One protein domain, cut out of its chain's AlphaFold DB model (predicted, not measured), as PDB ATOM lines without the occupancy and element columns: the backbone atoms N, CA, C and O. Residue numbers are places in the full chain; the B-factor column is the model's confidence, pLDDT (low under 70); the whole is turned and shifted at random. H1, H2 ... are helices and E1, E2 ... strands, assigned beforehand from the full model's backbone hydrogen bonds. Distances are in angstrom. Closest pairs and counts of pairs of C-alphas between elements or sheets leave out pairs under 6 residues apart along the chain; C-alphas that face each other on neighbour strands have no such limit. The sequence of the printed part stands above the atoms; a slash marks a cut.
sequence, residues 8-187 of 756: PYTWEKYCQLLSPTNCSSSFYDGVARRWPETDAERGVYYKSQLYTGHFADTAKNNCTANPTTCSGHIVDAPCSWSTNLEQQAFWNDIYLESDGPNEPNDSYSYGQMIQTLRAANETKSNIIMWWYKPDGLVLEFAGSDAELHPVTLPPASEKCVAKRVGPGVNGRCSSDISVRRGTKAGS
ATOM      1  N   PRO A   8     224.580  98.393 102.592       94.88
ATOM      2  CA  PRO A   8     225.499  97.553 101.836       94.88
ATOM      3  C   PRO A   8     225.080  97.445 100.366       94.88
ATOM      4  O   PRO A   8     223.904  97.259 100.048       94.88
ATOM      5  N   TYR A   9     226.054  97.500  99.461       93.75
ATOM      6  CA  TYR A   9     225.843  97.300  98.027       93.75
ATOM      7  C   TYR A   9     226.248  95.884  97.610       93.75
ATOM      8  O   TYR A   9     227.323  95.397  97.972       93.75
ATOM      9  N   THR A  10     225.402  95.232  96.808       94.50
ATOM     10  CA  THR A  10     225.793  94.014  96.088       94.50
ATOM     11  C   THR A  10     226.862  94.344  95.047       94.50
ATOM     12  O   THR A  10     226.904  95.471  94.543       94.50
ATOM     13  N   TRP A  11     227.701  93.368  94.697       93.75
ATOM     14  CA  TRP A  11     228.800  93.544  93.741       93.75
ATOM     15  C   TRP A  11     228.326  94.172  92.420       93.75
ATOM     16  O   TRP A  11     228.889  95.174  91.982       93.75
ATOM     17  N   GLU A  12     227.231  93.678  91.832       94.06
ATOM     18  CA  GLU A  12     226.677  94.252  90.597       94.06
ATOM     19  C   GLU A  12     226.214  95.710  90.774       94.06
ATOM     20  O   GLU A  12     226.589  96.570  89.977       94.06
ATOM     21  N   LYS A  13     225.462  96.028  91.842       92.62
ATOM     22  CA  LYS A  13     224.988  97.402  92.098       92.62
ATOM     23  C   LYS A  13     226.145  98.370  92.346       92.62
ATOM     24  O   LYS A  13     226.077  99.508  91.891       92.62
ATOM     25  N   TYR A  14     227.202  97.938  93.037       93.56
ATOM     26  CA  TYR A  14     228.417  98.739  93.198       93.56
ATOM     27  C   TYR A  14     229.052  99.046  91.832       93.56
ATOM     28  O   TYR A  14     229.296 100.211  91.512       93.56
ATOM     29  N   CYS A  15     229.237  98.022  90.994       92.69
ATOM     30  CA  CYS A  15     229.835  98.183  89.672       92.69
ATOM     31  C   CYS A  15     228.996  99.047  88.720       92.69
ATOM     32  O   CYS A  15     229.565  99.772  87.917       92.69
ATOM     33  N   GLN A  16     227.663  99.001  88.802       92.81
ATOM     34  CA  GLN A  16     226.781  99.796  87.935       92.81
ATOM     35  C   GLN A  16     226.612 101.257  88.382       92.81
ATOM     36  O   GLN A  16     226.381 102.120  87.538       92.81
ATOM     37  N   LEU A  17     226.648 101.529  89.693       89.38
ATOM     38  CA  LEU A  17     226.203 102.814  90.255       89.38
ATOM     39  C   LEU A  17     227.319 103.642  90.905       89.38
ATOM     40  O   LEU A  17     227.136 104.846  91.078       89.38
ATOM     41  N   LEU A  18     228.429 103.016  91.313       89.12
ATOM     42  CA  LEU A  18     229.463 103.644  92.150       89.12
ATOM     43  C   LEU A  18     230.897 103.463  91.624       89.12
ATOM     44  O   LEU A  18     231.723 104.348  91.840       89.12
ATOM     45  N   SER A  19     231.214 102.353  90.946       89.19
ATOM     46  CA  SER A  19     232.557 102.113  90.395       89.19
ATOM     47  C   SER A  19     232.860 103.066  89.223       89.19
ATOM     48  O   SER A  19     232.136 103.041  88.226       89.19
ATOM     49  N   PRO A  20     233.952 103.857  89.257       85.69
ATOM     50  CA  PRO A  20     234.320 104.752  88.152       85.69
ATOM     51  C   PRO A  20     234.678 104.035  86.840       85.69
ATOM     52  O   PRO A  20     234.744 104.673  85.790       85.69
ATOM     53  N   THR A  21     234.959 102.729  86.894       86.25
ATOM     54  CA  THR A  21     235.413 101.905  85.761       86.25
ATOM     55  C   THR A  21     234.442 100.772  85.419       86.25
ATOM     56  O   THR A  21     234.801  99.871  84.655       86.25
ATOM     57  N   ASN A  22     233.235 100.786  85.995       88.94
ATOM     58  CA  ASN A  22     232.266  99.689  85.952       88.94
ATOM     59  C   ASN A  22     232.888  98.319  86.298       88.94
ATOM     60  O   ASN A  22     232.542  97.303  85.693       88.94
ATOM     61  N   CYS A  23     233.855  98.286  87.224       87.69
ATOM     62  CA  CYS A  23     234.631  97.093  87.586       87.69
ATOM     63  C   CYS A  23     235.291  96.357  86.398       87.69
ATOM     64  O   CYS A  23     235.426  95.130  86.419       87.69
ATOM     65  N   SER A  24     235.697  97.067  85.337       82.06
ATOM     66  CA  SER A  24     236.408  96.449  84.211       82.06
ATOM     67  C   SER A  24     237.677  95.731  84.686       82.06
ATOM     68  O   SER A  24     238.492  96.312  85.400       82.06
ATOM     69  N   SER A  25     237.900  94.492  84.232       72.19
ATOM     70  CA  SER A  25     239.037  93.638  84.636       72.19
ATOM     71  C   SER A  25     240.427  94.208  84.312       72.19
ATOM     72  O   SER A  25     241.441  93.657  84.734       72.19
ATOM     73  N   SER A  26     240.480  95.314  83.569       71.19
ATOM     74  CA  SER A  26     241.694  96.066  83.255       71.19
ATOM     75  C   SER A  26     242.124  97.061  84.347       71.19
ATOM     76  O   SER A  26     243.257  97.539  84.292       71.19
ATOM     77  N   PHE A  27     241.275  97.374  85.340       72.25
ATOM     78  CA  PHE A  27     241.600  98.348  86.391       72.25
ATOM     79  C   PHE A  27     240.913  98.045  87.735       72.25
ATOM     80  O   PHE A  27     239.695  98.155  87.859       72.25
ATOM     81  N   TYR A  28     241.711  97.732  88.764       82.00
ATOM     82  CA  TYR A  28     241.234  97.556  90.141       82.00
ATOM     83  C   TYR A  28     240.962  98.913  90.803       82.00
ATOM     84  O   TYR A  28     241.884  99.709  90.975       82.00
ATOM     85  N   ASP A  29     239.719  99.156  91.220       81.12
ATOM     86  CA  ASP A  29     239.288 100.409  91.864       81.12
ATOM     87  C   ASP A  29     239.496 100.444  93.393       81.12
ATOM     88  O   ASP A  29     239.141 101.420  94.052       81.12
ATOM     89  N   GLY A  30     240.096  99.394  93.965       84.50
ATOM     90  CA  GLY A  30     240.292  99.240  95.410       84.50
ATOM     91  C   GLY A  30     239.149  98.517  96.131       84.50
ATOM     92  O   GLY A  30     239.325  98.149  97.293       84.50
ATOM     93  N   VAL A  31     238.022  98.270  95.453       88.62
ATOM     94  CA  VAL A  31     236.836  97.600  96.012       88.62
ATOM     95  C   VAL A  31     236.514  96.310  95.251       88.62
ATOM     96  O   VAL A  31     236.273  95.274  95.872       88.62
ATOM     97  N   ALA A  32     236.556  96.341  93.915       90.81
ATOM     98  CA  ALA A  32     236.219  95.224  93.034       90.81
ATOM     99  C   ALA A  32     237.317  94.973  91.983       90.81
ATOM    100  O   ALA A  32     237.688  95.862  91.219       90.81
ATOM    101  N   ARG A  33     237.838  93.739  91.906       88.56
ATOM    102  CA  ARG A  33     238.904  93.364  90.943       88.56
ATOM    103  C   ARG A  33     238.417  93.104  89.521       88.56
ATOM    104  O   ARG A  33     239.207  93.203  88.586       88.56
ATOM    105  N   ARG A  34     237.154  92.712  89.368       91.12
ATOM    106  CA  ARG A  34     236.496  92.478  88.079       91.12
ATOM    107  C   ARG A  34     234.985  92.638  88.215       91.12
ATOM    108  O   ARG A  34     234.466  92.793  89.320       91.12
ATOM    109  N   TRP A  35     234.292  92.540  87.091       90.44
ATOM    110  CA  TRP A  35     232.848  92.365  87.022       90.44
ATOM    111  C   TRP A  35     232.443  90.956  87.524       90.44
ATOM    112  O   TRP A  35     233.215  90.009  87.322       90.44
ATOM    113  N   PRO A  36     231.280  90.775  88.180       91.31
ATOM    114  CA  PRO A  36     230.747  89.454  88.535       91.31
ATOM    115  C   PRO A  36     230.411  88.625  87.280       91.31
ATOM    116  O   PRO A  36     229.613  89.043  86.445       91.31
ATOM    117  N   GLU A  37     231.012  87.443  87.136       89.62
ATOM    118  CA  GLU A  37     230.915  86.620  85.912       89.62
ATOM    119  C   GLU A  37     229.707  85.676  85.921       89.62
ATOM    120  O   GLU A  37     229.228  85.266  84.867       89.62
ATOM    121  N   THR A  38     229.215  85.331  87.111       90.12
ATOM    122  CA  THR A  38     228.069  84.437  87.310       90.12
ATOM    123  C   THR A  38     226.948  85.166  88.037       90.12
ATOM    124  O   THR A  38     227.200  86.063  88.844       90.12
ATOM    125  N   ASP A  39     225.702  84.753  87.818       84.62
ATOM    126  CA  ASP A  39     224.547  85.384  88.471       84.62
ATOM    127  C   ASP A  39     224.594  85.227  90.003       84.62
ATOM    128  O   ASP A  39     224.230  86.143  90.740       84.62
ATOM    129  N   ALA A  40     225.190  84.132  90.486       83.88
ATOM    130  CA  ALA A  40     225.501  83.919  91.897       83.88
ATOM    131  C   ALA A  40     226.524  84.925  92.470       83.88
ATOM    132  O   ALA A  40     226.489  85.204  93.666       83.88
ATOM    133  N   GLU A  41     227.433  85.478  91.655       89.69
ATOM    134  CA  GLU A  41     228.368  86.533  92.077       89.69
ATOM    135  C   GLU A  41     227.732  87.929  92.090       89.69
ATOM    136  O   GLU A  41     228.130  88.757  92.906       89.69
ATOM    137  N   ARG A  42     226.736  88.211  91.240       91.31
ATOM    138  CA  ARG A  42     226.110  89.548  91.156       91.31
ATOM    139  C   ARG A  42     225.495  89.996  92.482       91.31
ATOM    140  O   ARG A  42     225.634  91.157  92.872       91.31
ATOM    141  N   GLY A  43     224.828  89.062  93.164       89.56
ATOM    142  CA  GLY A  43     224.076  89.281  94.400       89.56
ATOM    143  C   GLY A  43     224.878  89.183  95.704       89.56
ATOM    144  O   GLY A  43     224.265  89.216  96.770       89.56
ATOM    145  N   VAL A  44     226.211  89.039  95.657       92.81
ATOM    146  CA  VAL A  44     227.033  88.944  96.881       92.81
ATOM    147  C   VAL A  44     227.374  90.317  97.454       92.81
ATOM    148  O   VAL A  44     227.594  91.277  96.715       92.81
ATOM    149  N   TYR A  45     227.488  90.386  98.779       94.69
ATOM    150  CA  TYR A  45     227.948  91.577  99.508       94.69
ATOM    151  C   TYR A  45     229.445  91.531  99.842       94.69
ATOM    152  O   TYR A  45     230.042  92.563 100.131       94.69
ATOM    153  N   TYR A  46     230.060  90.347  99.768       94.69
ATOM    154  CA  TYR A  46     231.488  90.118  99.988       94.69
ATOM    155  C   TYR A  46     231.948  88.877  99.223       94.69
ATOM    156  O   TYR A  46     231.290  87.831  99.260       94.69
ATOM    157  N   LYS A  47     233.114  88.962  98.583       92.19
ATOM    158  CA  LYS A  47     233.803  87.828  97.964       92.19
ATOM    159  C   LYS A  47     235.300  88.000  98.191       92.19
ATOM    160  O   LYS A  47     235.920  88.851  97.559       92.19
ATOM    161  N   SER A  48     235.874  87.186  99.080       89.25
ATOM    162  CA  SER A  48     237.288  87.286  99.467       89.25
ATOM    163  C   SER A  48     238.207  87.451  98.248       89.25
ATOM    164  O   SER A  48     238.070  86.737  97.254       89.25
ATOM    165  N   GLN A  49     239.112  88.429  98.329       87.62
ATOM    166  CA  GLN A  49     240.055  88.852  97.284       87.62
ATOM    167  C   GLN A  49     239.464  89.404  95.969       87.62
ATOM    168  O   GLN A  49     240.243  89.909  95.163       87.62
ATOM    169  N   LEU A  50     238.150  89.342  95.727       90.31
ATOM    170  CA  LEU A  50     237.518  89.802  94.477       90.31
ATOM    171  C   LEU A  50     236.614  91.027  94.663       90.31
ATOM    172  O   LEU A  50     236.656  91.924  93.822       90.31
ATOM    173  N   TYR A  51     235.848  91.069  95.755       93.12
ATOM    174  CA  TYR A  51     234.985  92.182  96.154       93.12
ATOM    175  C   TYR A  51     235.019  92.337  97.680       93.12
ATOM    176  O   TYR A  51     234.552  91.455  98.406       93.12
ATOM    177  N   THR A  52     235.578  93.447  98.169       92.12
ATOM    178  CA  THR A  52     235.713  93.734  99.612       92.12
ATOM    179  C   THR A  52     234.407  94.189 100.269       92.12
ATOM    180  O   THR A  52     234.319  94.221 101.494       92.12
ATOM    181  N   GLY A  53     233.379  94.484  99.468       94.00
ATOM    182  CA  GLY A  53     232.118  95.063  99.922       94.00
ATOM    183  C   GLY A  53     232.157  96.591  99.973       94.00
ATOM    184  O   GLY A  53     233.218  97.211 100.003       94.00
ATOM    185  N   HIS A  54     230.982  97.219  99.960       94.25
ATOM    186  CA  HIS A  54     230.864  98.676  99.990       94.25
ATOM    187  C   HIS A  54     229.604  99.122 100.735       94.25
ATOM    188  O   HIS A  54     228.530  98.556 100.529       94.25
ATOM    189  N   PHE A  55     229.733 100.164 101.560       94.69
ATOM    190  CA  PHE A  55     228.640 100.749 102.337       94.69
ATOM    191  C   PHE A  55     228.527 102.246 102.045       94.69
ATOM    192  O   PHE A  55     229.447 103.012 102.339       94.69
ATOM    193  N   ALA A  56     227.388 102.674 101.502       92.00
ATOM    194  CA  ALA A  56     227.160 104.063 101.107       92.00
ATOM    195  C   ALA A  56     225.849 104.626 101.674       92.00
ATOM    196  O   ALA A  56     224.944 103.896 102.091       92.00
ATOM    197  N   ASP A  57     225.767 105.954 101.710       90.19
ATOM    198  CA  ASP A  57     224.550 106.677 102.064       90.19
ATOM    199  C   ASP A  57     223.571 106.656 100.883       90.19
ATOM    200  O   ASP A  57     223.952 106.898  99.739       90.19
ATOM    201  N   THR A  58     222.294 106.399 101.160       88.69
ATOM    202  CA  THR A  58     221.220 106.426 100.152       88.69
ATOM    203  C   THR A  58     220.265 107.596 100.392       88.69
ATOM    204  O   THR A  58     220.359 108.303 101.399       88.69
ATOM    205  N   ALA A  59     219.266 107.772  99.519       86.88
ATOM    206  CA  ALA A  59     218.182 108.735  99.733       86.88
ATOM    207  C   ALA A  59     217.452 108.547 101.084       86.88
ATOM    208  O   ALA A  59     216.977 109.526 101.662       86.88
ATOM    209  N   LYS A  60     217.414 107.316 101.619       86.62
ATOM    210  CA  LYS A  60     216.817 107.001 102.927       86.62
ATOM    211  C   LYS A  60     217.693 107.425 104.118       86.62
ATOM    212  O   LYS A  60     217.174 107.717 105.190       86.62
ATOM    213  N   ASN A  61     219.012 107.534 103.926       89.56
ATOM    214  CA  ASN A  61     219.954 108.031 104.939       89.56
ATOM    215  C   ASN A  61     219.986 109.577 105.015       89.56
ATOM    216  O   ASN A  61     220.574 110.143 105.939       89.56
ATOM    217  N   ASN A  62     219.375 110.285 104.053       88.62
ATOM    218  CA  ASN A  62     219.407 111.747 103.970       88.62
ATOM    219  C   ASN A  62     218.328 112.409 104.847       88.62
ATOM    220  O   ASN A  62     217.244 112.763 104.377       88.62
ATOM    221  N   CYS A  63     218.657 112.644 106.119       86.31
ATOM    222  CA  CYS A  63     217.728 113.261 107.072       86.31
ATOM    223  C   CYS A  63     217.405 114.735 106.781       86.31
ATOM    224  O   CYS A  63     216.415 115.246 107.296       86.31
ATOM    225  N   THR A  64     218.205 115.421 105.960       86.25
ATOM    226  CA  THR A  64     217.928 116.806 105.545       86.25
ATOM    227  C   THR A  64     216.804 116.860 104.511       86.25
ATOM    228  O   THR A  64     216.000 117.786 104.526       86.25
ATOM    229  N   ALA A  65     216.731 115.860 103.625       85.12
ATOM    230  CA  ALA A  65     215.645 115.719 102.656       85.12
ATOM    231  C   ALA A  65     214.393 115.063 103.267       85.12
ATOM    232  O   ALA A  65     213.277 115.461 102.948       85.12
ATOM    233  N   ASN A  66     214.586 114.079 104.153       84.75
ATOM    234  CA  ASN A  66     213.534 113.199 104.669       84.75
ATOM    235  C   ASN A  66     213.464 113.219 106.215       84.75
ATOM    236  O   ASN A  66     213.705 112.193 106.849       84.75
ATOM    237  N   PRO A  67     213.146 114.353 106.870       80.94
ATOM    238  CA  PRO A  67     213.296 114.501 108.324       80.94
ATOM    239  C   PRO A  67     212.410 113.569 109.170       80.94
ATOM    240  O   PRO A  67     212.738 113.311 110.323       80.94
ATOM    241  N   THR A  68     211.304 113.057 108.621       80.44
ATOM    242  CA  THR A  68     210.353 112.165 109.314       80.44
ATOM    243  C   THR A  68     210.471 110.690 108.922       80.44
ATOM    244  O   THR A  68     209.862 109.844 109.572       80.44
ATOM    245  N   THR A  69     211.231 110.370 107.872       83.38
ATOM    246  CA  THR A  69     211.393 109.005 107.330       83.38
ATOM    247  C   THR A  69     212.861 108.604 107.162       83.38
ATOM    248  O   THR A  69     213.160 107.587 106.546       83.38
ATOM    249  N   CYS A  70     213.789 109.394 107.711       88.38
ATOM    250  CA  CYS A  70     215.212 109.088 107.690       88.38
ATOM    251  C   CYS A  70     215.536 107.865 108.550       88.38
ATOM    252  O   CYS A  70     215.212 107.835 109.740       88.38
ATOM    253  N   SER A  71     216.248 106.903 107.977       91.00
ATOM    254  CA  SER A  71     216.573 105.642 108.640       91.00
ATOM    255  C   SER A  71     217.975 105.158 108.277       91.00
ATOM    256  O   SER A  71     218.441 105.271 107.135       91.00
ATOM    257  N   GLY A  72     218.673 104.625 109.281       92.56
ATOM    258  CA  GLY A  72     219.907 103.871 109.056       92.56
ATOM    259  C   GLY A  72     219.621 102.436 108.641       92.56
ATOM    260  O   GLY A  72     218.481 101.979 108.682       92.56
ATOM    261  N   HIS A  73     220.673 101.729 108.252       94.75
ATOM    262  CA  HIS A  73     220.578 100.319 107.904       94.75
ATOM    263  C   HIS A  73     220.585  99.409 109.134       94.75
ATOM    264  O   HIS A  73     221.334  99.653 110.080       94.75
ATOM    265  N   ILE A  74     219.808  98.333 109.086       94.38
ATOM    266  CA  ILE A  74     219.990  97.151 109.930       94.38
ATOM    267  C   ILE A  74     219.817  95.894 109.078       94.38
ATOM    268  O   ILE A  74     218.939  95.830 108.224       94.38
ATOM    269  N   VAL A  75     220.656  94.885 109.294       94.56
ATOM    270  CA  VAL A  75     220.519  93.586 108.619       94.56
ATOM    271  C   VAL A  75     219.482  92.754 109.384       94.56
ATOM    272  O   VAL A  75     219.795  92.249 110.464       94.56
ATOM    273  N   ASP A  76     218.259  92.611 108.860       92.88
ATOM    274  CA  ASP A  76     217.249  91.695 109.426       92.88
ATOM    275  C   ASP A  76     217.334  90.289 108.810       92.88
ATOM    276  O   ASP A  76     217.749  90.102 107.659       92.88
ATOM    277  N   ALA A  77     216.901  89.302 109.591       92.31
ATOM    278  CA  ALA A  77     216.738  87.920 109.164       92.31
ATOM    279  C   ALA A  77     215.370  87.694 108.483       92.31
ATOM    280  O   ALA A  77     214.454  88.508 108.638       92.31
ATOM    281  N   PRO A  78     215.184  86.585 107.743       91.25
ATOM    282  CA  PRO A  78     213.918  86.294 107.077       91.25
ATOM    283  C   PRO A  78     212.746  86.189 108.057       91.25
ATOM    284  O   PRO A  78     212.876  85.590 109.124       91.25
ATOM    285  N   CYS A  79     211.569  86.696 107.681       88.50
ATOM    286  CA  CYS A  79     210.361  86.667 108.523       88.50
ATOM    287  C   CYS A  79     209.939  85.255 109.002       88.50
ATOM    288  O   CYS A  79     209.227  85.110 110.006       88.50
ATOM    289  N   SER A  80     210.373  84.210 108.285       84.00
ATOM    290  CA  SER A  80     210.173  82.798 108.625       84.00
ATOM    291  C   SER A  80     210.967  82.369 109.864       84.00
ATOM    292  O   SER A  80     210.557  81.447 110.573       84.00
ATOM    293  N   TRP A  81     212.067  83.059 110.171       85.75
ATOM    294  CA  TRP A  81     212.893  82.840 111.356       85.75
ATOM    295  C   TRP A  81     212.258  83.476 112.600       85.75
ATOM    296  O   TRP A  81     211.257  84.191 112.535       85.75
ATOM    297  N   SER A  82     212.834  83.228 113.776       82.12
ATOM    298  CA  SER A  82     212.378  83.788 115.055       82.12
ATOM    299  C   SER A  82     212.838  85.235 115.311       82.12
ATOM    300  O   SER A  82     213.169  85.576 116.446       82.12
ATOM    301  N   THR A  83     212.845  86.090 114.283       86.12
ATOM    302  CA  THR A  83     213.068  87.539 114.442       86.12
ATOM    303  C   THR A  83     211.833  88.221 115.048       86.12
ATOM    304  O   THR A  83     210.709  87.746 114.896       86.12
ATOM    305  N   ASN A  84     212.036  89.320 115.773       88.69
ATOM    306  CA  ASN A  84     210.988  90.291 116.125       88.69
ATOM    307  C   ASN A  84     211.498  91.721 115.861       88.69
ATOM    308  O   ASN A  84     211.009  92.673 116.472       88.69
ATOM    309  N   LEU A  85     212.512  91.867 114.995       90.44
ATOM    310  CA  LEU A  85     213.317  93.079 114.884       90.44
ATOM    311  C   LEU A  85     212.477  94.304 114.525       90.44
ATOM    312  O   LEU A  85     212.626  95.340 115.154       90.44
ATOM    313  N   GLU A  86     211.555  94.188 113.572       89.44
ATOM    314  CA  GLU A  86     210.711  95.307 113.138       89.44
ATOM    315  C   GLU A  86     209.752  95.796 114.244       89.44
ATOM    316  O   GLU A  86     209.564  97.003 114.411       89.44
ATOM    317  N   GLN A  87     209.203  94.878 115.055       90.94
ATOM    318  CA  GLN A  87     208.436  95.212 116.265       90.94
ATOM    319  C   GLN A  87     209.341  95.885 117.309       90.94
ATOM    320  O   GLN A  87     208.987  96.938 117.842       90.94
ATOM    321  N   GLN A  88     210.508  95.295 117.582       91.62
ATOM    322  CA  GLN A  88     211.458  95.771 118.590       91.62
ATOM    323  C   GLN A  88     212.051  97.141 118.242       91.62
ATOM    324  O   GLN A  88     212.167  97.988 119.126       91.62
ATOM    325  N   ALA A  89     212.402  97.376 116.978       91.00
ATOM    326  CA  ALA A  89     213.000  98.617 116.514       91.00
ATOM    327  C   ALA A  89     211.982  99.763 116.525       91.00
ATOM    328  O   ALA A  89     212.249 100.819 117.096       91.00
ATOM    329  N   PHE A  90     210.783  99.531 115.978       91.44
ATOM    330  CA  PHE A  90     209.741 100.556 115.904       91.44
ATOM    331  C   PHE A  90     209.275 101.035 117.289       91.44
ATOM    332  O   PHE A  90     209.164 102.235 117.523       91.44
ATOM    333  N   TRP A  91     209.016 100.117 118.225       93.56
ATOM    334  CA  TRP A  91     208.438 100.471 119.529       93.56
ATOM    335  C   TRP A  91     209.459 100.880 120.607       93.56
ATOM    336  O   TRP A  91     209.034 101.364 121.663       93.56
ATOM    337  N   ASN A  92     210.762 100.713 120.344       91.44
ATOM    338  CA  ASN A  92     211.867 101.230 121.166       91.44
ATOM    339  C   ASN A  92     212.587 102.437 120.516       91.44
ATOM    340  O   ASN A  92     213.721 102.735 120.885       91.44
ATOM    341  N   ASP A  93     211.950 103.125 119.558       89.56
ATOM    342  CA  ASP A  93     212.469 104.348 118.916       89.56
ATOM    343  C   ASP A  93     213.843 104.168 118.218       89.56
ATOM    344  O   ASP A  93     214.674 105.080 118.161       89.56
ATOM    345  N   ILE A  94     214.089 102.981 117.651       89.88
ATOM    346  CA  ILE A  94     215.301 102.653 116.891       89.88
ATOM    347  C   ILE A  94     215.030 102.914 115.402       89.88
ATOM    348  O   ILE A  94     214.434 102.096 114.705       89.88
ATOM    349  N   TYR A  95     215.487 104.068 114.908       89.06
ATOM    350  CA  TYR A  95     215.279 104.540 113.529       89.06
ATOM    351  C   TYR A  95     216.212 103.843 112.522       89.06
ATOM    352  O   TYR A  95     217.100 104.458 111.915       89.06
ATOM    353  N   LEU A  96     216.013 102.534 112.382       91.81
ATOM    354  CA  LEU A  96     216.721 101.637 111.478       91.81
ATOM    355  C   LEU A  96     215.729 100.750 110.727       91.81
ATOM    356  O   LEU A  96     214.679 100.389 111.257       91.81
ATOM    357  N   GLU A  97     216.087 100.371 109.509       90.69
ATOM    358  CA  GLU A  97     215.300  99.469 108.669       90.69
ATOM    359  C   GLU A  97     216.213  98.573 107.824       90.69
ATOM    360  O   GLU A  97     217.382  98.898 107.583       90.69
ATOM    361  N   SER A  98     215.658  97.455 107.371       92.12
ATOM    362  CA  SER A  98     216.336  96.536 106.465       92.12
ATOM    363  C   SER A  98     216.052  96.903 105.003       92.12
ATOM    364  O   SER A  98     215.106  97.625 104.709       92.12
ATOM    365  N   ASP A  99     216.945  96.476 104.111       90.19
ATOM    366  CA  ASP A  99     216.971  96.803 102.669       90.19
ATOM    367  C   ASP A  99     217.506  95.597 101.854       90.19
ATOM    368  O   ASP A  99     218.154  95.723 100.809       90.19
ATOM    369  N   GLY A 100     217.324  94.403 102.415       91.25
ATOM    370  CA  GLY A 100     217.699  93.127 101.829       91.25
ATOM    371  C   GLY A 100     216.725  92.694 100.731       91.25
ATOM    372  O   GLY A 100     215.622  93.223 100.623       91.25
ATOM    373  N   PRO A 101     217.125  91.738  99.879       91.25
ATOM    374  CA  PRO A 101     216.372  91.394  98.675       91.25
ATOM    375  C   PRO A 101     215.128  90.525  98.921       91.25
ATOM    376  O   PRO A 101     214.431  90.221  97.959       91.25
ATOM    377  N   ASN A 102     214.868  90.077 100.156       90.69
ATOM    378  CA  ASN A 102     213.807  89.112 100.448       90.69
ATOM    379  C   ASN A 102     212.609  89.787 101.140       90.69
ATOM    380  O   ASN A 102     212.659  90.100 102.335       90.69
ATOM    381  N   GLU A 103     211.520  89.964 100.392       89.50
ATOM    382  CA  GLU A 103     210.207  90.374 100.908       89.50
ATOM    383  C   GLU A 103     209.652  89.365 101.945       89.50
ATOM    384  O   GLU A 103     210.030  88.189 101.924       89.50
ATOM    385  N   PRO A 104     208.747  89.772 102.863       88.06
ATOM    386  CA  PRO A 104     208.092  91.081 102.977       88.06
ATOM    387  C   PRO A 104     208.734  92.037 104.003       88.06
ATOM    388  O   PRO A 104     208.220  93.138 104.198       88.06
ATOM    389  N   ASN A 105     209.806  91.624 104.691       89.75
ATOM    390  CA  ASN A 105     210.526  92.431 105.690       89.75
ATOM    391  C   ASN A 105     211.911  92.911 105.209       89.75
ATOM    392  O   ASN A 105     212.776  93.196 106.036       89.75
ATOM    393  N   ASP A 106     212.127  92.966 103.889       93.19
ATOM    394  CA  ASP A 106     213.370  93.403 103.231       93.19
ATOM    395  C   ASP A 106     214.620  92.763 103.860       93.19
ATOM    396  O   ASP A 106     215.568  93.422 104.288       93.19
ATOM    397  N   SER A 107     214.595  91.439 103.993       93.19
ATOM    398  CA  SER A 107     215.539  90.666 104.806       93.19
ATOM    399  C   SER A 107     216.703  90.075 104.007       93.19
ATOM    400  O   SER A 107     216.684  90.014 102.773       93.19
ATOM    401  N   TYR A 108     217.730  89.610 104.716       94.25
ATOM    402  CA  TYR A 108     218.924  88.985 104.145       94.25
ATOM    403  C   TYR A 108     218.933  87.476 104.409       94.25
ATOM    404  O   TYR A 108     218.579  87.022 105.495       94.25
ATOM    405  N   SER A 109     219.388  86.678 103.440       92.50
ATOM    406  CA  SER A 109     219.647  85.254 103.687       92.50
ATOM    407  C   SER A 109     220.892  85.075 104.565       92.50
ATOM    408  O   SER A 109     221.792  85.915 104.546       92.50
ATOM    409  N   TYR A 110     221.000  83.959 105.292       89.25
ATOM    410  CA  TYR A 110     222.127  83.680 106.198       89.25
ATOM    411  C   TYR A 110     223.510  83.943 105.567       89.25
ATOM    412  O   TYR A 110     224.359  84.620 106.146       89.25
ATOM    413  N   GLY A 111     223.712  83.487 104.325       89.81
ATOM    414  CA  GLY A 111     224.950  83.729 103.580       89.81
ATOM    415  C   GLY A 111     225.201  85.210 103.273       89.81
ATOM    416  O   GLY A 111     226.343  85.658 103.343       89.81
ATOM    417  N   GLN A 112     224.152  85.987 102.984       93.31
ATOM    418  CA  GLN A 112     224.245  87.437 102.776       93.31
ATOM    419  C   GLN A 112     224.529  88.188 104.084       93.31
ATOM    420  O   GLN A 112     225.292  89.153 104.069       93.31
ATOM    421  N   MET A 113     223.987  87.731 105.219       92.81
ATOM    422  CA  MET A 113     224.282  88.312 106.536       92.81
ATOM    423  C   MET A 113     225.764  88.124 106.901       92.81
ATOM    424  O   MET A 113     226.441  89.106 107.215       92.81
ATOM    425  N   ILE A 114     226.306  86.905 106.747       91.75
ATOM    426  CA  ILE A 114     227.742  86.615 106.939       91.75
ATOM    427  C   ILE A 114     228.606  87.471 106.006       91.75
ATOM    428  O   ILE A 114     229.601  88.056 106.436       91.75
ATOM    429  N   GLN A 115     228.240  87.558 104.723       93.56
ATOM    430  CA  GLN A 115     228.954  88.400 103.762       93.56
ATOM    431  C   GLN A 115     228.936  89.874 104.177       93.56
ATOM    432  O   GLN A 115     229.962  90.537 104.071       93.56
ATOM    433  N   THR A 116     227.813  90.378 104.690       93.44
ATOM    434  CA  THR A 116     227.694  91.770 105.145       93.44
ATOM    435  C   THR A 116     228.575  92.037 106.369       93.44
ATOM    436  O   THR A 116     229.260  93.057 106.401       93.44
ATOM    437  N   LEU A 117     228.657  91.107 107.331       91.94
ATOM    438  CA  LEU A 117     229.596  91.216 108.460       91.94
ATOM    439  C   LEU A 117     231.061  91.198 108.003       91.94
ATOM    440  O   LEU A 117     231.865  92.010 108.458       91.94
ATOM    441  N   ARG A 118     231.414  90.313 107.063       92.62
ATOM    442  CA  ARG A 118     232.786  90.227 106.534       92.62
ATOM    443  C   ARG A 118     233.172  91.471 105.729       92.62
ATOM    444  O   ARG A 118     234.254  92.003 105.951       92.62
ATOM    445  N   ALA A 119     232.263  92.004 104.911       94.12
ATOM    446  CA  ALA A 119     232.428  93.308 104.268       94.12
ATOM    447  C   ALA A 119     232.612  94.440 105.291       94.12
ATOM    448  O   ALA A 119     233.461  95.310 105.103       94.12
ATOM    449  N   ALA A 120     231.840  94.444 106.381       93.31
ATOM    450  CA  ALA A 120     231.956  95.457 107.429       93.31
ATOM    451  C   ALA A 120     233.321  95.403 108.133       93.31
ATOM    452  O   ALA A 120     233.947  96.447 108.312       93.31
ATOM    453  N   ASN A 121     233.829  94.205 108.445       92.44
ATOM    454  CA  ASN A 121     235.166  94.029 109.016       92.44
ATOM    455  C   ASN A 121     236.284  94.464 108.047       92.44
ATOM    456  O   ASN A 121     237.210  95.166 108.457       92.44
ATOM    457  N   GLU A 122     236.193  94.090 106.767       90.94
ATOM    458  CA  GLU A 122     237.190  94.433 105.739       90.94
ATOM    459  C   GLU A 122     237.224  95.951 105.460       90.94
ATOM    460  O   GLU A 122     238.293  96.544 105.333       90.94
ATOM    461  N   THR A 123     236.054  96.602 105.420       92.00
ATOM    462  CA  THR A 123     235.914  98.051 105.153       92.00
ATOM    463  C   THR A 123     235.957  98.936 106.403       92.00
ATOM    464  O   THR A 123     235.961 100.160 106.275       92.00
ATOM    465  N   LYS A 124     235.962  98.341 107.604       92.19
ATOM    466  CA  LYS A 124     235.786  99.018 108.907       92.19
ATOM    467  C   LYS A 124     234.521  99.893 108.968       92.19
ATOM    468  O   LYS A 124     234.521 100.986 109.533       92.19
ATOM    469  N   SER A 125     233.431  99.389 108.388       91.75
ATOM    470  CA  SER A 125     232.113 100.039 108.397       91.75
ATOM    471  C   SER A 125     231.302  99.650 109.634       91.75
ATOM    472  O   SER A 125     231.253  98.478 109.998       91.75
ATOM    473  N   ASN A 126     230.600 100.610 110.245       92.81
ATOM    474  CA  ASN A 126     229.650 100.298 111.315       92.81
ATOM    475  C   ASN A 126     228.434  99.575 110.732       92.81
ATOM    476  O   ASN A 126     227.774 100.099 109.830       92.81
ATOM    477  N   ILE A 127     228.089  98.431 111.311       92.75
ATOM    478  CA  ILE A 127     226.837  97.733 111.032       92.75
ATOM    479  C   ILE A 127     226.115  97.393 112.328       92.75
ATOM    480  O   ILE A 127     226.694  97.370 113.412       92.75
ATOM    481  N   ILE A 128     224.833  97.108 112.184       92.88
ATOM    482  CA  ILE A 128     223.987  96.519 113.204       92.88
ATOM    483  C   ILE A 128     223.148  95.453 112.505       92.88
ATOM    484  O   ILE A 128     222.758  95.612 111.344       92.88
ATOM    485  N   MET A 129     222.937  94.329 113.178       92.00
ATOM    486  CA  MET A 129     222.252  93.176 112.611       92.00
ATOM    487  C   MET A 129     221.446  92.445 113.674       92.00
ATOM    488  O   MET A 129     221.830  92.421 114.845       92.00
ATOM    489  N   TRP A 130     220.351  91.821 113.253       91.06
ATOM    490  CA  TRP A 130     219.759  90.743 114.028       91.06
ATOM    491  C   TRP A 130     220.715  89.547 114.003       91.06
ATOM    492  O   TRP A 130     221.167  89.134 112.935       91.06
ATOM    493  N   TRP A 131     221.019  88.987 115.170       88.56
ATOM    494  CA  TRP A 131     221.806  87.762 115.305       88.56
ATOM    495  C   TRP A 131     221.334  86.973 116.528       88.56
ATOM    496  O   TRP A 131     220.651  87.516 117.400       88.56
ATOM    497  N   TYR A 132     221.701  85.696 116.605       79.75
ATOM    498  CA  TYR A 132     221.402  84.827 117.741       79.75
ATOM    499  C   TYR A 132     222.689  84.446 118.484       79.75
ATOM    500  O   TYR A 132     223.769  84.375 117.903       79.75
ATOM    501  N   LYS A 133     222.573  84.196 119.789       71.81
ATOM    502  CA  LYS A 133     223.618  83.548 120.590       71.81
ATOM    503  C   LYS A 133     223.080  82.216 121.126       71.81
ATOM    504  O   LYS A 133     221.879  82.139 121.393       71.81
ATOM    505  N   PRO A 134     223.935  81.199 121.308       69.56
ATOM    506  CA  PRO A 134     225.358  81.164 120.958       69.56
ATOM    507  C   PRO A 134     225.557  80.834 119.462       69.56
ATOM    508  O   PRO A 134     224.761  80.099 118.881       69.56
ATOM    509  N   ASP A 135     226.591  81.394 118.825       76.25
ATOM    510  CA  ASP A 135     226.883  81.178 117.397       76.25
ATOM    511  C   ASP A 135     228.380  81.355 117.076       76.25
ATOM    512  O   ASP A 135     229.048  82.235 117.627       76.25
ATOM    513  N   GLY A 136     228.897  80.529 116.161       72.94
ATOM    514  CA  GLY A 136     230.318  80.488 115.803       72.94
ATOM    515  C   GLY A 136     230.851  81.765 115.143       72.94
ATOM    516  O   GLY A 136     232.017  82.097 115.338       72.94
ATOM    517  N   LEU A 137     230.016  82.524 114.426       79.44
ATOM    518  CA  LEU A 137     230.436  83.770 113.777       79.44
ATOM    519  C   LEU A 137     230.709  84.878 114.803       79.44
ATOM    520  O   LEU A 137     231.627  85.672 114.630       79.44
ATOM    521  N   VAL A 138     229.944  84.921 115.899       80.38
ATOM    522  CA  VAL A 138     230.200  85.877 116.993       80.38
ATOM    523  C   VAL A 138     231.493  85.520 117.726       80.38
ATOM    524  O   VAL A 138     232.240  86.410 118.122       80.38
ATOM    525  N   LEU A 139     231.769  84.221 117.868       75.62
ATOM    526  CA  LEU A 139     233.009  83.712 118.451       75.62
ATOM    527  C   LEU A 139     234.231  83.990 117.552       75.62
ATOM    528  O   LEU A 139     235.284  84.324 118.088       75.62
ATOM    529  N   GLU A 140     234.090  83.940 116.217       81.19
ATOM    530  CA  GLU A 140     235.141  84.296 115.235       81.19
ATOM    531  C   GLU A 140     235.668  85.731 115.446       81.19
ATOM    532  O   GLU A 140     236.863  85.980 115.285       81.19
ATOM    533  N   PHE A 141     234.795  86.669 115.840       83.44
ATOM    534  CA  PHE A 141     235.137  88.088 116.020       83.44
ATOM    535  C   PHE A 141     235.311  88.539 117.480       83.44
ATOM    536  O   PHE A 141     235.615  89.714 117.710       83.44
ATOM    537  N   ALA A 142     235.154  87.651 118.464       81.44
ATOM    538  CA  ALA A 142     235.323  87.987 119.878       81.44
ATOM    539  C   ALA A 142     236.768  88.435 120.188       81.44
ATOM    540  O   ALA A 142     237.733  87.769 119.810       81.44
ATOM    541  N   GLY A 143     236.933  89.570 120.873       79.31
ATOM    542  CA  GLY A 143     238.239  90.171 121.157       79.31
ATOM    543  C   GLY A 143     238.922  90.842 119.957       79.31
ATOM    544  O   GLY A 143     240.101  91.184 120.050       79.31
ATOM    545  N   SER A 144     238.213  91.029 118.836       85.94
ATOM    546  CA  SER A 144     238.703  91.743 117.647       85.94
ATOM    547  C   SER A 144     238.048  93.122 117.492       85.94
ATOM    548  O   SER A 144     236.995  93.385 118.067       85.94
ATOM    549  N   ASP A 145     238.599  93.978 116.622       84.06
ATOM    550  CA  ASP A 145     237.991  95.274 116.260       84.06
ATOM    551  C   ASP A 145     236.583  95.158 115.623       84.06
ATOM    552  O   ASP A 145     235.933  96.174 115.382       84.06
ATOM    553  N   ALA A 146     236.135  93.941 115.288       85.06
ATOM    554  CA  ALA A 146     234.824  93.643 114.708       85.06
ATOM    555  C   ALA A 146     233.889  92.886 115.678       85.06
ATOM    556  O   ALA A 146     232.904  92.291 115.238       85.06
ATOM    557  N   GLU A 147     234.190  92.879 116.983       87.31
ATOM    558  CA  GLU A 147     233.355  92.233 118.002       87.31
ATOM    559  C   GLU A 147     231.917  92.791 118.017       87.31
ATOM    560  O   GLU A 147     231.682  94.001 118.025       87.31
ATOM    561  N   LEU A 148     230.930  91.889 118.051       87.44
ATOM    562  CA  LEU A 148     229.511  92.245 118.076       87.44
ATOM    563  C   LEU A 148     229.006  92.439 119.512       87.44
ATOM    564  O   LEU A 148     228.807  91.477 120.260       87.44
ATOM    565  N   HIS A 149     228.716  93.688 119.873       87.94
ATOM    566  CA  HIS A 149     228.096  94.030 121.153       87.94
ATOM    567  C   HIS A 149     226.557  93.941 121.090       87.94
ATOM    568  O   HIS A 149     225.950  94.460 120.149       87.94
ATOM    569  N   PRO A 150     225.894  93.313 122.084       86.81
ATOM    570  CA  PRO A 150     224.439  93.197 122.112       86.81
ATOM    571  C   PRO A 150     223.769  94.543 122.425       86.81
ATOM    572  O   PRO A 150     224.216  95.290 123.296       86.81
ATOM    573  N   VAL A 151     222.649  94.823 121.757       87.50
ATOM    574  CA  VAL A 151     221.780  95.965 122.075       87.50
ATOM    575  C   VAL A 151     220.741  95.517 123.097       87.50
ATOM    576  O   VAL A 151     219.834  94.766 122.758       87.50
ATOM    577  N   THR A 152     220.874  95.973 124.343       85.88
ATOM    578  CA  THR A 152     219.931  95.648 125.423       85.88
ATOM    579  C   THR A 152     218.586  96.343 125.213       85.88
ATOM    580  O   THR A 152     218.526  97.569 125.092       85.88
ATOM    581  N   LEU A 153     217.503  95.567 125.218       89.75
ATOM    582  CA  LEU A 153     216.121  96.051 125.149       89.75
ATOM    583  C   LEU A 153     215.432  95.925 126.528       89.75
ATOM    584  O   LEU A 153     216.012  95.367 127.463       89.75
ATOM    585  N   PRO A 154     214.196  96.441 126.718       89.25
ATOM    586  CA  PRO A 154     213.454  96.229 127.961       89.25
ATOM    587  C   PRO A 154     213.322  94.728 128.264       89.25
ATOM    588  O   PRO A 154     212.987  93.976 127.349       89.25
ATOM    589  N   PRO A 155     213.562  94.263 129.504       84.56
ATOM    590  CA  PRO A 155     213.749  92.842 129.790       84.56
ATOM    591  C   PRO A 155     212.539  91.983 129.409       84.56
ATOM    592  O   PRO A 155     211.381  92.402 129.532       84.56
ATOM    593  N   ALA A 156     212.819  90.755 128.968       85.31
ATOM    594  CA  ALA A 156     211.799  89.762 128.671       85.31
ATOM    595  C   ALA A 156     210.890  89.527 129.889       85.31
ATOM    596  O   ALA A 156     211.339  89.389 131.026       85.31
ATOM    597  N   SER A 157     209.584  89.468 129.646       85.44
ATOM    598  CA  SER A 157     208.600  89.028 130.636       85.44
ATOM    599  C   SER A 157     207.544  88.182 129.945       85.44
ATOM    600  O   SER A 157     207.216  88.433 128.785       85.44
ATOM    601  N   GLU A 158     206.966  87.217 130.657       83.06
ATOM    602  CA  GLU A 158     205.934  86.315 130.123       83.06
ATOM    603  C   GLU A 158     204.782  87.088 129.449       83.06
ATOM    604  O   GLU A 158     204.375  86.775 128.329       83.06
ATOM    605  N   LYS A 159     204.336  88.185 130.080       86.56
ATOM    606  CA  LYS A 159     203.310  89.096 129.543       86.56
ATOM    607  C   LYS A 159     203.710  89.748 128.218       86.56
ATOM    608  O   LYS A 159     202.841  89.962 127.377       86.56
ATOM    609  N   CYS A 160     204.989  90.076 128.039       88.50
ATOM    610  CA  CYS A 160     205.489  90.626 126.785       88.50
ATOM    611  C   CYS A 160     205.654  89.543 125.713       88.50
ATOM    612  O   CYS A 160     205.194  89.722 124.585       88.50
ATOM    613  N   VAL A 161     206.251  88.398 126.057       86.12
ATOM    614  CA  VAL A 161     206.449  87.282 125.118       86.12
ATOM    615  C   VAL A 161     205.102  86.801 124.558       86.12
ATOM    616  O   VAL A 161     204.985  86.591 123.352       86.12
ATOM    617  N   ALA A 162     204.053  86.760 125.387       86.19
ATOM    618  CA  ALA A 162     202.676  86.459 124.977       86.19
ATOM    619  C   ALA A 162     201.999  87.538 124.094       86.19
ATOM    620  O   ALA A 162     200.888  87.322 123.606       86.19
ATOM    621  N   LYS A 163     202.627  88.707 123.894       89.88
ATOM    622  CA  LYS A 163     202.142  89.825 123.055       89.88
ATOM    623  C   LYS A 163     203.031  90.111 121.834       89.88
ATOM    624  O   LYS A 163     202.814  91.110 121.140       89.88
ATOM    625  N   ARG A 164     204.007  89.242 121.556       88.94
ATOM    626  CA  ARG A 164     204.801  89.257 120.318       88.94
ATOM    627  C   ARG A 164     203.970  88.845 119.108       88.94
ATOM    628  O   ARG A 164     202.979  88.128 119.236       88.94
ATOM    629  N   VAL A 165     204.395  89.287 117.928       89.56
ATOM    630  CA  VAL A 165     203.773  88.885 116.662       89.56
ATOM    631  C   VAL A 165     204.081  87.410 116.368       89.56
ATOM    632  O   VAL A 165     205.224  86.961 116.454       89.56
ATOM    633  N   GLY A 166     203.040  86.638 116.050       83.38
ATOM    634  CA  GLY A 166     203.141  85.200 115.800       83.38
ATOM    635  C   GLY A 166     203.816  84.843 114.464       83.38
ATOM    636  O   GLY A 166     203.885  85.677 113.558       83.38
ATOM    637  N   PRO A 167     204.310  83.600 114.311       80.19
ATOM    638  CA  PRO A 167     204.860  83.116 113.045       80.19
ATOM    639  C   PRO A 167     203.786  83.020 111.945       80.19
ATOM    640  O   PRO A 167     202.603  82.850 112.232       80.19
ATOM    641  N   GLY A 168     204.223  83.051 110.682       79.56
ATOM    642  CA  GLY A 168     203.372  82.827 109.507       79.56
ATOM    643  C   GLY A 168     202.896  84.101 108.797       79.56
ATOM    644  O   GLY A 168     203.224  85.223 109.189       79.56
ATOM    645  N   VAL A 169     202.128  83.902 107.721       77.81
ATOM    646  CA  VAL A 169     201.702  84.945 106.763       77.81
ATOM    647  C   VAL A 169     200.774  85.992 107.395       77.81
ATOM    648  O   VAL A 169     200.843  87.163 107.057       77.81
ATOM    649  N   ASN A 170     199.963  85.615 108.387       83.25
ATOM    650  CA  ASN A 170     199.091  86.551 109.116       83.25
ATOM    651  C   ASN A 170     199.768  87.175 110.355       83.25
ATOM    652  O   ASN A 170     199.095  87.692 111.244       83.25
ATOM    653  N   GLY A 171     201.097  87.085 110.439       87.06
ATOM    654  CA  GLY A 171     201.908  87.599 111.538       87.06
ATOM    655  C   GLY A 171     203.205  88.196 111.007       87.06
ATOM    656  O   GLY A 171     203.177  89.159 110.243       87.06
ATOM    657  N   ARG A 172     204.353  87.622 111.384       87.56
ATOM    658  CA  ARG A 172     205.677  88.148 110.998       87.56
ATOM    659  C   ARG A 172     205.926  88.207 109.491       87.56
ATOM    660  O   ARG A 172     206.659  89.081 109.054       87.56
ATOM    661  N   CYS A 173     205.321  87.314 108.707       89.94
ATOM    662  CA  CYS A 173     205.419  87.316 107.245       89.94
ATOM    663  C   CYS A 173     204.223  88.000 106.560       89.94
ATOM    664  O   CYS A 173     203.926  87.700 105.407       89.94
ATOM    665  N   SER A 174     203.507  88.890 107.253       91.00
ATOM    666  CA  SER A 174     202.460  89.693 106.617       91.00
ATOM    667  C   SER A 174     203.062  90.746 105.693       91.00
ATOM    668  O   SER A 174     204.084  91.352 106.013       91.00
ATOM    669  N   SER A 175     202.410  91.019 104.565       89.00
ATOM    670  CA  SER A 175     202.723  92.188 103.739       89.00
ATOM    671  C   SER A 175     202.378  93.508 104.445       89.00
ATOM    672  O   SER A 175     202.980  94.536 104.142       89.00
ATOM    673  N   ASP A 176     201.469  93.487 105.428       91.12
ATOM    674  CA  ASP A 176     201.102  94.656 106.226       91.12
ATOM    675  C   ASP A 176     202.107  94.904 107.364       91.12
ATOM    676  O   ASP A 176     202.188  94.177 108.361       91.12
ATOM    677  N   ILE A 177     202.846  96.004 107.234       89.12
ATOM    678  CA  ILE A 177     203.814  96.495 108.220       89.12
ATOM    679  C   ILE A 177     203.207  96.763 109.608       89.12
ATOM    680  O   ILE A 177     203.900  96.642 110.620       89.12
ATOM    681  N   SER A 178     201.918  97.100 109.697       90.56
ATOM    682  CA  SER A 178     201.236  97.305 110.980       90.56
ATOM    683  C   SER A 178     201.029  95.984 111.732       90.56
ATOM    684  O   SER A 178     201.217  95.937 112.951       90.56
ATOM    685  N   VAL A 179     200.759  94.893 111.006       90.94
ATOM    686  CA  VAL A 179     200.659  93.533 111.558       90.94
ATOM    687  C   VAL A 179     202.026  93.055 112.042       90.94
ATOM    688  O   VAL A 179     202.130  92.563 113.167       90.94
ATOM    689  N   ARG A 180     203.091  93.267 111.253       90.12
ATOM    690  CA  ARG A 180     204.467  92.887 111.631       90.12
ATOM    691  C   ARG A 180     205.018  93.679 112.823       90.12
ATOM    692  O   ARG A 180     205.731  93.117 113.653       90.12
ATOM    693  N   ARG A 181     204.656  94.962 112.956       91.50
ATOM    694  CA  ARG A 181     205.018  95.799 114.119       91.50
ATOM    695  C   ARG A 181     204.207  95.474 115.373       91.50
ATOM    696  O   ARG A 181     204.683  95.734 116.479       91.50
ATOM    697  N   GLY A 182     203.001  94.925 115.236       91.62
ATOM    698  CA  GLY A 182     202.170  94.493 116.359       91.62
ATOM    699  C   GLY A 182     201.947  95.585 117.414       91.62
ATOM    700  O   GLY A 182     201.721  96.752 117.101       91.62
ATOM    701  N   THR A 183     202.020  95.213 118.697       92.12
ATOM    702  CA  THR A 183     201.783  96.140 119.821       92.12
ATOM    703  C   THR A 183     203.055  96.440 120.612       92.12
ATOM    704  O   THR A 183     203.918  95.570 120.757       92.12
ATOM    705  N   LYS A 184     203.126  97.632 121.229       92.56
ATOM    706  CA  LYS A 184     204.219  98.024 122.140       92.56
ATOM    707  C   LYS A 184     204.446  97.023 123.278       92.56
ATOM    708  O   LYS A 184     205.575  96.839 123.720       92.56
ATOM    709  N   ALA A 185     203.391  96.338 123.725       90.06
ATOM    710  CA  ALA A 185     203.465  95.347 124.795       90.06
ATOM    711  C   ALA A 185     204.336  94.123 124.450       90.06
ATOM    712  O   ALA A 185     204.815  93.477 125.373       90.06
ATOM    713  N   GLY A 186     204.559  93.816 123.165       88.69
ATOM    714  CA  GLY A 186     205.455  92.739 122.717       88.69
ATOM    715  C   GLY A 186     206.920  93.152 122.514       88.69
ATOM    716  O   GLY A 186     207.740  92.318 122.135       88.69
ATOM    717  N   SER A 187     207.268  94.422 122.756       90.81
ATOM    718  CA  SER A 187     208.556  95.027 122.377       90.81
ATOM    719  C   SER A 187     209.674  94.906 123.431       90.81
ATOM    720  O   SER A 187     210.415  95.859 123.681       90.81
TER     721      SER A 187
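What this domain is: This is residues 8 to 187 of the 756 residues of the protein "Hypothetical protein" of Ditylum brightwellii (UniProt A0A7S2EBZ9). With little regular structure, this long body of loops has H1 and H2 at one end, H4 near its middle, and H3, H7 and H6 toward the other end. The 180 printed residues, mostly helix in class, have seven named helices and E1 after H2, with 49 residues in named elements. It is compact, radius of gyration of the C-alphas 17.8 A, spanning 60 by 39 by 31 A.

Where its parts are: Find C-alpha 11 at (228.800, 93.544, 93.741), beginning H1, residues 11 to 17; then H2, residues 39 to 42; E1, residues 54 to 56; H3, residues 85 to 91; H4, residues 110 to 123, 19.9 A from first to last C-alpha; H5, residues 136 to 140; H6, residues 158 to 161; and H7, residues 177 to 181, which ends with C-alpha 181 at (205.018, 95.799, 114.119).

How they stand to each other: H1 touches H2, closest C-alphas Glu 12 and Arg 42, 4.8 A apart. H3 touches H7, closest C-alphas Gln 87 and Arg 181, 4.1 A apart. E1 pairs with no named strand. In H1, H3, H4, H5 and H7 every O i to N i+4 pair is within hydrogen-bond range.

The domain as a whole: The printed part has no cut, and all seven links are long. Only Pro 134 is under pLDDT 70.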